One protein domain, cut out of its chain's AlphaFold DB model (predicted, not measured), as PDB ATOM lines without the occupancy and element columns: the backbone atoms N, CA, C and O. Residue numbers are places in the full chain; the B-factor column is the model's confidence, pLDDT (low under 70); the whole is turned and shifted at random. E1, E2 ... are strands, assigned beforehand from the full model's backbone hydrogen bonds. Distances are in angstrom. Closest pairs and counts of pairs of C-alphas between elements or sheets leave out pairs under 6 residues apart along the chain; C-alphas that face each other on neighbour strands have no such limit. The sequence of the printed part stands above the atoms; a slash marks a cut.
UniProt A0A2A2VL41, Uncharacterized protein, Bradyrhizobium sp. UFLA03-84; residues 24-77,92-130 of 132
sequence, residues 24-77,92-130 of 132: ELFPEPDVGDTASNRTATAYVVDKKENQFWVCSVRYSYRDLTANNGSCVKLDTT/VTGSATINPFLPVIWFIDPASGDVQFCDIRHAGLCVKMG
ATOM      1  N   GLU A  24     -55.070 -45.271   3.447       82.81
ATOM      2  CA  GLU A  24     -55.340 -45.602   2.053       82.81
ATOM      3  C   GLU A  24     -54.430 -44.804   1.119       82.81
ATOM      4  O   GLU A  24     -54.084 -43.663   1.418       82.81
ATOM      5  N   LEU A  25     -54.047 -45.410  -0.006       80.25
ATOM      6  CA  LEU A  25     -53.114 -44.859  -0.982       80.25
ATOM      7  C   LEU A  25     -53.764 -44.786  -2.366       80.25
ATOM      8  O   LEU A  25     -54.313 -45.773  -2.851       80.25
ATOM      9  N   PHE A  26     -53.625 -43.638  -3.020       81.56
ATOM     10  CA  PHE A  26     -54.191 -43.341  -4.331       81.56
ATOM     11  C   PHE A  26     -53.079 -42.873  -5.275       81.56
ATOM     12  O   PHE A  26     -52.727 -41.691  -5.268       81.56
ATOM     13  N   PRO A  27     -52.487 -43.779  -6.067       78.88
ATOM     14  CA  PRO A  27     -51.487 -43.416  -7.062       78.88
ATOM     15  C   PRO A  27     -52.084 -42.506  -8.131       78.88
ATOM     16  O   PRO A  27     -53.152 -42.793  -8.674       78.88
ATOM     17  N   GLU A  28     -51.374 -41.438  -8.471       76.06
ATOM     18  CA  GLU A  28     -51.700 -40.662  -9.656       76.06
ATOM     19  C   GLU A  28     -51.164 -41.364 -10.910       76.06
ATOM     20  O   GLU A  28     -50.106 -42.007 -10.871       76.06
ATOM     21  N   PRO A  29     -51.876 -41.260 -12.042       65.62
ATOM     22  CA  PRO A  29     -51.341 -41.716 -13.313       65.62
ATOM     23  C   PRO A  29     -50.068 -40.934 -13.652       65.62
ATOM     24  O   PRO A  29     -50.058 -39.705 -13.606       65.62
ATOM     25  N   ASP A  30     -49.004 -41.639 -14.041       58.84
ATOM     26  CA  ASP A  30     -47.791 -41.008 -14.566       58.84
ATOM     27  C   ASP A  30     -48.100 -40.381 -15.937       58.84
ATOM     28  O   ASP A  30     -48.000 -41.022 -16.981       58.84
ATOM     29  N   VAL A  31     -48.507 -39.111 -15.933       50.78
ATOM     30  CA  VAL A  31     -48.780 -38.319 -17.146       50.78
ATOM     31  C   VAL A  31     -47.494 -37.858 -17.862       50.78
ATOM     32  O   VAL A  31     -47.562 -37.071 -18.805       50.78
ATOM     33  N   GLY A  32     -46.316 -38.347 -17.448       52.31
ATOM     34  CA  GLY A  32     -45.004 -37.864 -17.874       52.31
ATOM     35  C   GLY A  32     -44.329 -38.615 -19.030       52.31
ATOM     36  O   GLY A  32     -44.241 -39.843 -19.072       52.31
ATOM     37  N   ASP A  33     -43.799 -37.800 -19.940       50.31
ATOM     38  CA  ASP A  33     -43.150 -38.039 -21.234       50.31
ATOM     39  C   ASP A  33     -41.943 -39.021 -21.233       50.31
ATOM     40  O   ASP A  33     -41.504 -39.535 -20.203       50.31
ATOM     41  N   THR A  34     -41.361 -39.284 -22.407       52.50
ATOM     42  CA  THR A  34     -40.200 -40.171 -22.694       52.50
ATOM     43  C   THR A  34     -38.878 -39.843 -21.958       52.50
ATOM     44  O   THR A  34     -37.820 -40.382 -22.289       52.50
ATOM     45  N   ALA A  35     -38.915 -38.988 -20.936       61.16
ATOM     46  CA  ALA A  35     -37.765 -38.550 -20.161       61.16
ATOM     47  C   ALA A  35     -37.194 -39.647 -19.242       61.16
ATOM     48  O   ALA A  35     -37.911 -40.497 -18.707       61.16
ATOM     49  N   SER A  36     -35.877 -39.578 -19.022       62.41
ATOM     50  CA  SER A  36     -35.121 -40.499 -18.163       62.41
ATOM     51  C   SER A  36     -35.241 -40.249 -16.664       62.41
ATOM     52  O   SER A  36     -34.909 -41.137 -15.882       62.41
ATOM     53  N   ASN A  37     -35.718 -39.067 -16.276       68.12
ATOM     54  CA  ASN A  37     -36.014 -38.705 -14.896       68.12
ATOM     55  C   ASN A  37     -37.510 -38.460 -14.789       68.12
ATOM     56  O   ASN A  37     -38.044 -37.572 -15.456       68.12
ATOM     57  N   ARG A  38     -38.170 -39.264 -13.966       75.56
ATOM     58  CA  ARG A  38     -39.616 -39.254 -13.799       75.56
ATOM     59  C   ARG A  38     -39.979 -38.931 -12.364       75.56
ATOM     60  O   ARG A  38     -39.171 -39.092 -11.450       75.56
ATOM     61  N   THR A  39     -41.196 -38.439 -12.187       80.62
ATOM     62  CA  THR A  39     -41.780 -38.225 -10.867       80.62
ATOM     63  C   THR A  39     -43.099 -38.970 -10.821       80.62
ATOM     64  O   THR A  39     -43.966 -38.708 -11.645       80.62
ATOM     65  N   ALA A  40     -43.230 -39.902  -9.885       81.25
ATOM     66  CA  ALA A  40     -44.498 -40.543  -9.579       81.25
ATOM     67  C   ALA A  40     -45.078 -39.901  -8.320       81.25
ATOM     68  O   ALA A  40     -44.340 -39.627  -7.370       81.25
ATOM     69  N   THR A  41     -46.387 -39.693  -8.301       83.19
ATOM     70  CA  THR A  41     -47.108 -39.118  -7.166       83.19
ATOM     71  C   THR A  41     -48.214 -40.052  -6.698       83.19
ATOM     72  O   THR A  41     -48.774 -40.826  -7.475       83.19
ATOM     73  N   ALA A  42     -48.504 -40.014  -5.404       85.06
ATOM     74  CA  ALA A  42     -49.620 -40.720  -4.800       85.06
ATOM     75  C   ALA A  42     -50.157 -39.927  -3.609       85.06
ATOM     76  O   ALA A  42     -49.394 -39.305  -2.868       85.06
ATOM     77  N   TYR A  43     -51.464 -39.979  -3.396       85.38
ATOM     78  CA  TYR A  43     -52.101 -39.411  -2.215       85.38
ATOM     79  C   TYR A  43     -52.244 -40.472  -1.134       85.38
ATOM     80  O   TYR A  43     -52.667 -41.586  -1.428       85.38
ATOM     81  N   VAL A  44     -51.940 -40.126   0.113       85.69
ATOM     82  CA  VAL A  44     -52.254 -40.962   1.278       85.69
ATOM     83  C   VAL A  44     -53.326 -40.282   2.103       85.69
ATOM     84  O   VAL A  44     -53.261 -39.076   2.345       85.69
ATOM     85  N   VAL A  45     -54.298 -41.066   2.551       84.94
ATOM     86  CA  VAL A  45     -55.380 -40.606   3.415       84.94
ATOM     87  C   VAL A  45     -55.403 -41.436   4.678       84.94
ATOM     88  O   VAL A  45     -55.573 -42.651   4.626       84.94
ATOM     89  N   ASP A  46     -55.284 -40.755   5.810       84.75
ATOM     90  CA  ASP A  46     -55.640 -41.299   7.110       84.75
ATOM     91  C   ASP A  46     -57.149 -41.106   7.297       84.75
ATOM     92  O   ASP A  46     -57.636 -39.989   7.490       84.75
ATOM     93  N   LYS A  47     -57.900 -42.206   7.229       78.94
ATOM     94  CA  LYS A  47     -59.361 -42.197   7.385       78.94
ATOM     95  C   LYS A  47     -59.821 -41.942   8.816       78.94
ATOM     96  O   LYS A  47     -60.981 -41.586   9.012       78.94
ATOM     97  N   LYS A  48     -58.954 -42.157   9.803       80.44
ATOM     98  CA  LYS A  48     -59.274 -42.044  11.225       80.44
ATOM     99  C   LYS A  48     -59.093 -40.612  11.717       80.44
ATOM    100  O   LYS A  48     -59.998 -40.063  12.332       80.44
ATOM    101  N   GLU A  49     -57.946 -40.016  11.417       82.56
ATOM    102  CA  GLU A  49     -57.579 -38.661  11.844       82.56
ATOM    103  C   GLU A  49     -57.912 -37.603  10.775       82.56
ATOM    104  O   GLU A  49     -57.698 -36.410  10.993       82.56
ATOM    105  N   ASN A  50     -58.434 -38.026   9.614       78.12
ATOM    106  CA  ASN A  50     -58.776 -37.173   8.471       78.12
ATOM    107  C   ASN A  50     -57.587 -36.304   8.016       78.12
ATOM    108  O   ASN A  50     -57.706 -35.093   7.822       78.12
ATOM    109  N   GLN A  51     -56.423 -36.942   7.881       85.19
ATOM    110  CA  GLN A  51     -55.175 -36.315   7.448       85.19
ATOM    111  C   GLN A  51     -54.804 -36.771   6.036       85.19
ATOM    112  O   GLN A  51     -55.172 -37.864   5.601       85.19
ATOM    113  N   PHE A  52     -54.071 -35.915   5.327       86.88
ATOM    114  CA  PHE A  52     -53.743 -36.094   3.917       86.88
ATOM    115  C   PHE A  52     -52.253 -35.891   3.706       86.88
ATOM    116  O   PHE A  52     -51.685 -34.938   4.237       86.88
ATOM    117  N   TRP A  53     -51.639 -36.741   2.890       90.50
ATOM    118  CA  TRP A  53     -50.267 -36.560   2.430       90.50
ATOM    119  C   TRP A  53     -50.199 -36.668   0.917       90.50
ATOM    120  O   TRP A  53     -50.950 -37.421   0.295       90.50
ATOM    121  N   VAL A  54     -49.245 -35.949   0.339       88.88
ATOM    122  CA  VAL A  54     -48.786 -36.174  -1.031       88.88
ATOM    123  C   VAL A  54     -47.426 -36.836  -0.948       88.88
ATOM    124  O   VAL A  54     -46.467 -36.240  -0.456       88.88
ATOM    125  N   CYS A  55     -47.351 -38.069  -1.424       88.56
ATOM    126  CA  CYS A  55     -46.108 -38.787  -1.618       88.56
ATOM    127  C   CYS A  55     -45.615 -38.551  -3.042       88.56
ATOM    128  O   CYS A  55     -46.363 -38.714  -4.002       88.56
ATOM    129  N   SER A  56     -44.351 -38.170  -3.182       88.75
ATOM    130  CA  SER A  56     -43.706 -37.984  -4.479       88.75
ATOM    131  C   SER A  56     -42.391 -38.736  -4.509       88.75
ATOM    132  O   SER A  56     -41.629 -38.690  -3.545       88.75
ATOM    133  N   VAL A  57     -42.125 -39.430  -5.609       86.06
ATOM    134  CA  VAL A  57     -40.879 -40.162  -5.824       86.06
ATOM    135  C   VAL A  57     -40.272 -39.700  -7.128       86.06
ATOM    136  O   VAL A  57     -40.866 -39.868  -8.192       86.06
ATOM    137  N   ARG A  58     -39.066 -39.146  -7.044       85.00
ATOM    138  CA  ARG A  58     -38.198 -38.968  -8.204       85.00
ATOM    139  C   ARG A  58     -37.506 -40.290  -8.456       85.00
ATOM    140  O   ARG A  58     -36.889 -40.840  -7.546       85.00
ATOM    141  N   TYR A  59     -37.618 -40.789  -9.676       78.50
ATOM    142  CA  TYR A  59     -36.990 -42.038 -10.062       78.50
ATOM    143  C   TYR A  59     -36.349 -41.930 -11.443       78.50
ATOM    144  O   TYR A  59     -36.817 -41.201 -12.323       78.50
ATOM    145  N   SER A  60     -35.246 -42.650 -11.622       74.81
ATOM    146  CA  SER A  60     -34.557 -42.788 -12.896       74.81
ATOM    147  C   SER A  60     -34.368 -44.261 -13.212       74.81
ATOM    148  O   SER A  60     -33.890 -45.033 -12.385       74.81
ATOM    149  N   TYR A  61     -34.669 -44.651 -14.451       68.81
ATOM    150  CA  TYR A  61     -34.355 -46.001 -14.922       68.81
ATOM    151  C   TYR A  61     -32.873 -46.169 -15.294       68.81
ATOM    152  O   TYR A  61     -32.455 -47.279 -15.614       68.81
ATOM    153  N   ARG A  62     -32.085 -45.080 -15.324       70.31
ATOM    154  CA  ARG A  62     -30.644 -45.117 -15.629       70.31
ATOM    155  C   ARG A  62     -29.784 -45.025 -14.376       70.31
ATOM    156  O   ARG A  62     -28.765 -45.703 -14.307       70.31
ATOM    157  N   ASP A  63     -30.178 -44.179 -13.428       73.75
ATOM    158  CA  ASP A  63     -29.424 -43.931 -12.200       73.75
ATOM    159  C   ASP A  63     -30.266 -44.244 -10.962       73.75
ATOM    160  O   ASP A  63     -31.073 -43.444 -10.495       73.75
ATOM    161  N   LEU A  64     -30.037 -45.430 -10.408       67.12
ATOM    162  CA  LEU A  64     -30.761 -45.947  -9.251       67.12
ATOM    163  C   LEU A  64     -30.439 -45.181  -7.962       67.12
ATOM    164  O   LEU A  64     -31.245 -45.185  -7.033       67.12
ATOM    165  N   THR A  65     -29.282 -44.515  -7.893       74.38
ATOM    166  CA  THR A  65     -28.893 -43.727  -6.713       74.38
ATOM    167  C   THR A  65     -29.652 -42.408  -6.620       74.38
ATOM    168  O   THR A  65     -29.717 -41.803  -5.552       74.38
ATOM    169  N   ALA A  66     -30.281 -41.993  -7.723       72.00
ATOM    170  CA  ALA A  66     -31.127 -40.814  -7.784       72.00
ATOM    171  C   ALA A  66     -32.562 -41.071  -7.285       72.00
ATOM    172  O   ALA A  66     -33.326 -40.113  -7.138       72.00
ATOM    173  N   ASN A  67     -32.939 -42.332  -7.021       80.56
ATOM    174  CA  ASN A  67     -34.282 -42.676  -6.562       80.56
ATOM    175  C   ASN A  67     -34.493 -42.193  -5.127       80.56
ATOM    176  O   ASN A  67     -33.886 -42.696  -4.183       80.56
ATOM    177  N   ASN A  68     -35.381 -41.220  -4.960       86.50
ATOM    178  CA  ASN A  68     -35.691 -40.634  -3.665       86.50
ATOM    179  C   ASN A  68     -37.142 -40.161  -3.662       86.50
ATOM    180  O   ASN A  68     -37.626 -39.607  -4.651       86.50
ATOM    181  N   GLY A  69     -37.828 -40.374  -2.549       88.56
ATOM    182  CA  GLY A  69     -39.175 -39.889  -2.356       88.56
ATOM    183  C   GLY A  69     -39.443 -39.449  -0.933       88.56
ATOM    184  O   GLY A  69     -38.718 -39.783   0.005       88.56
ATOM    185  N   SER A  70     -40.513 -38.687  -0.791       92.88
ATOM    186  CA  SER A  70     -41.002 -38.192   0.486       92.88
ATOM    187  C   SER A  70     -42.515 -38.036   0.450       92.88
ATOM    188  O   SER A  70     -43.100 -37.808  -0.612       92.88
ATOM    189  N   CYS A  71     -43.134 -38.139   1.625       91.00
ATOM    190  CA  CYS A  71     -44.540 -37.830   1.839       91.00
ATOM    191  C   CYS A  71     -44.650 -36.553   2.666       91.00
ATOM    192  O   CYS A  71     -44.068 -36.458   3.745       91.00
ATOM    193  N   VAL A  72     -45.390 -35.573   2.155       91.44
ATOM    194  CA  VAL A  72     -45.601 -34.281   2.812       91.44
ATOM    195  C   VAL A  72     -47.057 -34.173   3.226       91.44
ATOM    196  O   VAL A  72     -47.947 -34.323   2.385       91.44
ATOM    197  N   LYS A  73     -47.294 -33.900   4.510       90.12
ATOM    198  CA  LYS A  73     -48.633 -33.654   5.038       90.12
ATOM    199  C   LYS A  73     -49.210 -32.374   4.450       90.12
ATOM    200  O   LYS A  73     -48.571 -31.323   4.476       90.12
ATOM    201  N   LEU A  74     -50.428 -32.463   3.936       84.88
ATOM    202  CA  LEU A  74     -51.190 -31.310   3.491       84.88
ATOM    203  C   LEU A  74     -51.903 -30.660   4.674       84.88
ATOM    204  O   LEU A  74     -52.359 -31.330   5.604       84.88
ATOM    205  N   ASP A  75     -52.013 -29.338   4.612       78.69
ATOM    206  CA  ASP A  75     -52.818 -28.582   5.560       78.69
ATOM    207  C   ASP A  75     -54.288 -29.012   5.451       78.69
ATOM    208  O   ASP A  75     -54.827 -29.162   4.356       78.69
ATOM    209  N   THR A  76     -54.953 -29.175   6.594       66.69
ATOM    210  CA  THR A  76     -56.375 -29.544   6.688       66.69
ATOM    211  C   THR A  76     -57.330 -28.561   5.996       66.69
ATOM    212  O   THR A  76     -58.483 -28.902   5.740       66.69
ATOM    213  N   THR A  77     -56.868 -27.342   5.702       64.06
ATOM    214  CA  THR A  77     -57.604 -26.307   4.962       64.06
ATOM    215  C   THR A  77     -57.519 -26.468   3.444       64.06
ATOM    216  O   THR A  77     -58.375 -25.945   2.728       64.06
ATOM    217  N   VAL A  92     -54.679 -51.310  -4.578       37.41
ATOM    218  CA  VAL A  92     -53.940 -51.254  -5.837       37.41
ATOM    219  C   VAL A  92     -52.965 -52.432  -5.836       37.41
ATOM    220  O   VAL A  92     -51.756 -52.291  -5.749       37.41
ATOM    221  N   THR A  93     -53.506 -53.645  -5.914       37.59
ATOM    222  CA  THR A  93     -52.813 -54.804  -6.471       37.59
ATOM    223  C   THR A  93     -53.038 -54.733  -7.976       37.59
ATOM    224  O   THR A  93     -53.798 -55.489  -8.570       37.59
ATOM    225  N   GLY A  94     -52.448 -53.714  -8.591       33.59
ATOM    226  CA  GLY A  94     -52.646 -53.412  -9.997       33.59
ATOM    227  C   GLY A  94     -51.538 -52.498 -10.473       33.59
ATOM    228  O   GLY A  94     -51.386 -51.386  -9.978       33.59
ATOM    229  N   SER A  95     -50.750 -52.967 -11.435       36.59
ATOM    230  CA  SER A  95     -49.894 -52.090 -12.221       36.59
ATOM    231  C   SER A  95     -50.785 -51.027 -12.860       36.59
ATOM    232  O   SER A  95     -51.589 -51.356 -13.734       36.59
ATOM    233  N   ALA A  96     -50.676 -49.769 -12.441       37.41
ATOM    234  CA  ALA A  96     -51.270 -48.675 -13.192       37.41
ATOM    235  C   ALA A  96     -50.507 -48.569 -14.523       37.41
ATOM    236  O   ALA A  96     -49.472 -47.914 -14.622       37.41
ATOM    237  N   THR A  97     -50.968 -49.275 -15.557       38.84
ATOM    238  CA  THR A  97     -50.441 -49.147 -16.919       38.84
ATOM    239  C   THR A  97     -50.998 -47.877 -17.543       38.84
ATOM    240  O   THR A  97     -51.904 -47.931 -18.368       38.84
ATOM    241  N   ILE A  98     -50.467 -46.719 -17.150       41.66
ATOM    242  CA  ILE A  98     -50.686 -45.461 -17.881       41.66
ATOM    243  C   ILE A  98     -49.326 -44.891 -18.298       41.66
ATOM    244  O   ILE A  98     -49.013 -43.728 -18.138       41.66
ATOM    245  N   ASN A  99     -48.486 -45.776 -18.834       37.62
ATOM    246  CA  ASN A  99     -47.531 -45.518 -19.907       37.62
ATOM    247  C   ASN A  99     -47.101 -46.914 -20.402       37.62
ATOM    248  O   ASN A  99     -46.655 -47.707 -19.568       37.62
ATOM    249  N   PRO A 100     -47.223 -47.282 -21.692       40.78
ATOM    250  CA  PRO A 100     -46.895 -48.632 -22.182       40.78
ATOM    251  C   PRO A 100     -45.427 -49.050 -21.990       40.78
ATOM    252  O   PRO A 100     -45.032 -50.122 -22.440       40.78
ATOM    253  N   PHE A 101     -44.608 -48.236 -21.319       49.25
ATOM    254  CA  PHE A 101     -43.194 -48.499 -21.156       49.25
ATOM    255  C   PHE A 101     -42.696 -48.671 -19.718       49.25
ATOM    256  O   PHE A 101     -41.629 -49.256 -19.589       49.25
ATOM    257  N   LEU A 102     -43.364 -48.295 -18.625       57.72
ATOM    258  CA  LEU A 102     -42.737 -48.445 -17.293       57.72
ATOM    259  C   LEU A 102     -43.770 -48.672 -16.179       57.72
ATOM    260  O   LEU A 102     -44.268 -47.694 -15.629       57.72
ATOM    261  N   PRO A 103     -44.125 -49.923 -15.829       67.25
ATOM    262  CA  PRO A 103     -45.032 -50.155 -14.716       67.25
ATOM    263  C   PRO A 103     -44.310 -49.871 -13.390       67.25
ATOM    264  O   PRO A 103     -43.264 -50.451 -13.100       67.25
ATOM    265  N   VAL A 104     -44.881 -48.969 -12.597       74.62
ATOM    266  CA  VAL A 104     -44.478 -48.681 -11.215       74.62
ATOM    267  C   VAL A 104     -45.548 -49.208 -10.264       74.62
ATOM    268  O   VAL A 104     -46.721 -49.303 -10.638       74.62
ATOM    269  N   ILE A 105     -45.158 -49.570  -9.043       78.81
ATOM    270  CA  ILE A 105     -46.078 -50.069  -8.014       78.81
ATOM    271  C   ILE A 105     -45.933 -49.238  -6.749       78.81
ATOM    272  O   ILE A 105     -44.828 -48.872  -6.351       78.81
ATOM    273  N   TRP A 106     -47.067 -48.993  -6.110       82.94
ATOM    274  CA  TRP A 106     -47.175 -48.322  -4.831       82.94
ATOM    275  C   TRP A 106     -47.790 -49.268  -3.798       82.94
ATOM    276  O   TRP A 106     -48.752 -49.974  -4.095       82.94
ATOM    277  N   PHE A 107     -47.248 -49.261  -2.586       83.12
ATOM    278  CA  PHE A 107     -47.717 -50.042  -1.448       83.12
ATOM    279  C   PHE A 107     -47.894 -49.134  -0.236       83.12
ATOM    280  O   PHE A 107     -47.141 -48.174  -0.058       83.12
ATOM    281  N   ILE A 108     -48.862 -49.473   0.613       83.19
ATOM    282  CA  ILE A 108     -49.025 -48.881   1.935       83.19
ATOM    283  C   ILE A 108     -49.364 -49.973   2.944       83.19
ATOM    284  O   ILE A 108     -50.191 -50.842   2.656       83.19
ATOM    285  N   ASP A 109     -48.730 -49.938   4.112       78.31
ATOM    286  CA  ASP A 109     -49.213 -50.691   5.265       78.31
ATOM    287  C   ASP A 109     -50.468 -49.984   5.809       78.31
ATOM    288  O   ASP A 109     -50.388 -48.835   6.258       78.31
ATOM    289  N   PRO A 110     -51.644 -50.630   5.773       71.44
ATOM    290  CA  PRO A 110     -52.891 -49.991   6.166       71.44
ATOM    291  C   PRO A 110     -52.999 -49.701   7.665       71.44
ATOM    292  O   PRO A 110     -53.932 -48.997   8.050       71.44
ATOM    293  N   ALA A 111     -52.105 -50.241   8.499       73.31
ATOM    294  CA  ALA A 111     -52.072 -50.036   9.943       73.31
ATOM    295  C   ALA A 111     -51.000 -49.024  10.372       73.31
ATOM    296  O   ALA A 111     -51.275 -48.205  11.248       73.31
ATOM    297  N   SER A 112     -49.796 -49.072   9.789       77.88
ATOM    298  CA  SER A 112     -48.703 -48.151  10.154       77.88
ATOM    299  C   SER A 112     -48.621 -46.904   9.273       77.88
ATOM    300  O   SER A 112     -48.046 -45.902   9.693       77.88
ATOM    301  N   GLY A 113     -49.178 -46.955   8.061       78.50
ATOM    302  CA  GLY A 113     -49.016 -45.906   7.059       78.50
ATOM    303  C   GLY A 113     -47.654 -45.935   6.360       78.50
ATOM    304  O   GLY A 113     -47.339 -44.997   5.632       78.50
ATOM    305  N   ASP A 114     -46.845 -46.985   6.547       80.81
ATOM    306  CA  ASP A 114     -45.562 -47.130   5.852       80.81
ATOM    307  C   ASP A 114     -45.781 -47.231   4.340       80.81
ATOM    308  O   ASP A 114     -46.433 -48.160   3.858       80.81
ATOM    309  N   VAL A 115     -45.210 -46.293   3.578       84.44
ATOM    310  CA  VAL A 115     -45.375 -46.224   2.123       84.44
ATOM    311  C   VAL A 115     -44.140 -46.783   1.428       84.44
ATOM    312  O   VAL A 115     -42.998 -46.513   1.810       84.44
ATOM    313  N   GLN A 116     -44.354 -47.534   0.353       85.00
ATOM    314  CA  GLN A 116     -43.282 -48.010  -0.506       85.00
ATOM    315  C   GLN A 116     -43.626 -47.811  -1.983       85.00
ATOM    316  O   GLN A 116     -44.747 -48.056  -2.416       85.00
ATOM    317  N   PHE A 117     -42.639 -47.393  -2.765       84.56
ATOM    318  CA  PHE A 117     -42.719 -47.265  -4.219       84.56
ATOM    319  C   PHE A 117     -41.679 -48.165  -4.872       84.56
ATOM    320  O   PHE A 117     -40.542 -48.175  -4.413       84.56
ATOM    321  N   CYS A 118     -42.020 -48.860  -5.955       78.44
ATOM    322  CA  CYS A 118     -41.104 -49.736  -6.682       78.44
ATOM    323  C   CYS A 118     -41.204 -49.524  -8.202       78.44
ATOM    324  O   CYS A 118     -42.298 -49.554  -8.766       78.44
ATOM    325  N   ASP A 119     -40.055 -49.400  -8.871       76.62
ATOM    326  CA  ASP A 119     -39.939 -49.500 -10.335       76.62
ATOM    327  C   ASP A 119     -39.704 -50.970 -10.732       76.62
ATOM    328  O   ASP A 119     -38.754 -51.612 -10.271       76.62
ATOM    329  N   ILE A 120     -40.577 -51.527 -11.581       69.12
ATOM    330  CA  ILE A 120     -40.542 -52.948 -11.955       69.12
ATOM    331  C   ILE A 120     -39.412 -53.268 -12.949       69.12
ATOM    332  O   ILE A 120     -38.947 -54.410 -12.978       69.12
ATOM    333  N   ARG A 121     -38.916 -52.313 -13.756       64.12
ATOM    334  CA  ARG A 121     -37.929 -52.643 -14.809       64.12
ATOM    335  C   ARG A 121     -36.593 -53.156 -14.275       64.12
ATOM    336  O   ARG A 121     -35.903 -53.867 -15.001       64.12
ATOM    337  N   HIS A 122     -36.238 -52.844 -13.031       54.28
ATOM    338  CA  HIS A 122     -34.962 -53.243 -12.435       54.28
ATOM    339  C   HIS A 122     -35.144 -53.949 -11.088       54.28
ATOM    340  O   HIS A 122     -34.643 -53.498 -10.062       54.28
ATOM    341  N   ALA A 123     -35.849 -55.087 -11.111       48.31
ATOM    342  CA  ALA A 123     -35.836 -56.102 -10.052       48.31
ATOM    343  C   ALA A 123     -36.096 -55.589  -8.615       48.31
ATOM    344  O   ALA A 123     -35.527 -56.111  -7.660       48.31
ATOM    345  N   GLY A 124     -36.990 -54.608  -8.442       54.50
ATOM    346  CA  GLY A 124     -37.560 -54.314  -7.123       54.50
ATOM    347  C   GLY A 124     -36.725 -53.401  -6.227       54.50
ATOM    348  O   GLY A 124     -36.773 -53.537  -5.005       54.50
ATOM    349  N   LEU A 125     -35.986 -52.443  -6.799       65.31
ATOM    350  CA  LEU A 125     -35.475 -51.333  -5.996       65.31
ATOM    351  C   LEU A 125     -36.629 -50.428  -5.588       65.31
ATOM    352  O   LEU A 125     -37.170 -49.657  -6.383       65.31
ATOM    353  N   CYS A 126     -37.001 -50.574  -4.323       78.31
ATOM    354  CA  CYS A 126     -38.116 -49.872  -3.742       78.31
ATOM    355  C   CYS A 126     -37.645 -48.742  -2.827       78.31
ATOM    356  O   CYS A 126     -36.785 -48.935  -1.965       78.31
ATOM    357  N   VAL A 127     -38.264 -47.578  -2.967       83.25
ATOM    358  CA  VAL A 127     -38.095 -46.442  -2.065       83.25
ATOM    359  C   VAL A 127     -39.118 -46.579  -0.946       83.25
ATOM    360  O   VAL A 127     -40.316 -46.662  -1.213       83.25
ATOM    361  N   LYS A 128     -38.654 -46.614   0.304       86.69
ATOM    362  CA  LYS A 128     -39.525 -46.528   1.482       86.69
ATOM    363  C   LYS A 128     -39.669 -45.074   1.905       86.69
ATOM    364  O   LYS A 128     -38.682 -44.343   1.929       86.69
ATOM    365  N   MET A 129     -40.882 -44.681   2.254       89.50
ATOM    366  CA  MET A 129     -41.228 -43.332   2.683       89.50
ATOM    367  C   MET A 129     -42.071 -43.413   3.949       89.50
ATOM    368  O   MET A 129     -43.009 -44.203   4.028       89.50
ATOM    369  N   GLY A 130     -41.728 -42.583   4.929       85.81
ATOM    370  CA  GLY A 130     -42.571 -42.355   6.096       85.81
ATOM    371  C   GLY A 130     -43.519 -41.185   5.854       85.81
ATOM    372  O   GLY A 130     -43.180 -40.250   5.121       85.81
TER     373      GLY A 130
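This is residues 24 to 77 and 92 to 130 of the 132 residues of an uncharacterized protein of Bradyrhizobium sp. UFLA03-84 (UniProt A0A2A2VL41). What is the main shape? It is an elongated sandwich: a twisted sheet of four strands, E1 to E4, covers a smaller sheet of three, E5 to E7, and the edges draw together on both sides, E1 with E5 and E4 with E7. What builds it? The printed part has 93 residues with no named helix and seven named strands, E1 to E7 in chain order; the class is all strand, though under half of the residues, 44, are in named strands. Both sheets are meanders, each strand the antiparallel neighbour of the one before, and the whole is compact, with a radius of gyration of the C-alphas of 13.2 A and spans of 38 by 24 by 24 A.

How does the first sheet run? E1, residues 24 to 27, and E2, residues 37 to 46, form a hairpin, with N 26 and O 43 2.8 A apart, within hydrogen-bond range. E3, residues 51 to 60, follows with N 42 and O 55 at 2.9 A, then E4, residues 68 to 73, with N 56 and O 70 at 2.9 A. And the second? E5, residues 104 to 108, E6, residues 115 to 119, and E7, residues 126 to 129, pair through N 107 and O 116 at 2.8 A and N 117 and O 127 at 2.9 A. How do the sheets meet? Their strands stand at 24 degrees; the closest C-alphas of E1 and E5 are Leu 25 and Ile 108, 6.4 A, and of E4 and E7 Ser 70 and Met 129, 5.6 A.

Where to start and stop? C-alpha 24, where E1 begins, is at (-55.340, -45.602, 2.053), and C-alpha 129, where E7 ends, at (-41.228, -43.332, 2.683). Which strands are longest? E2 measures 29.6 A and E3 29.7 A from first to last C-alpha.

Where is the cut? Residues 78 to 91 are not printed, and C-alphas 77 and 92 are 27.4 A apart. Where is confidence low? Of 31 residues under 70, residues 92 to 103 form the longest run, with no named element.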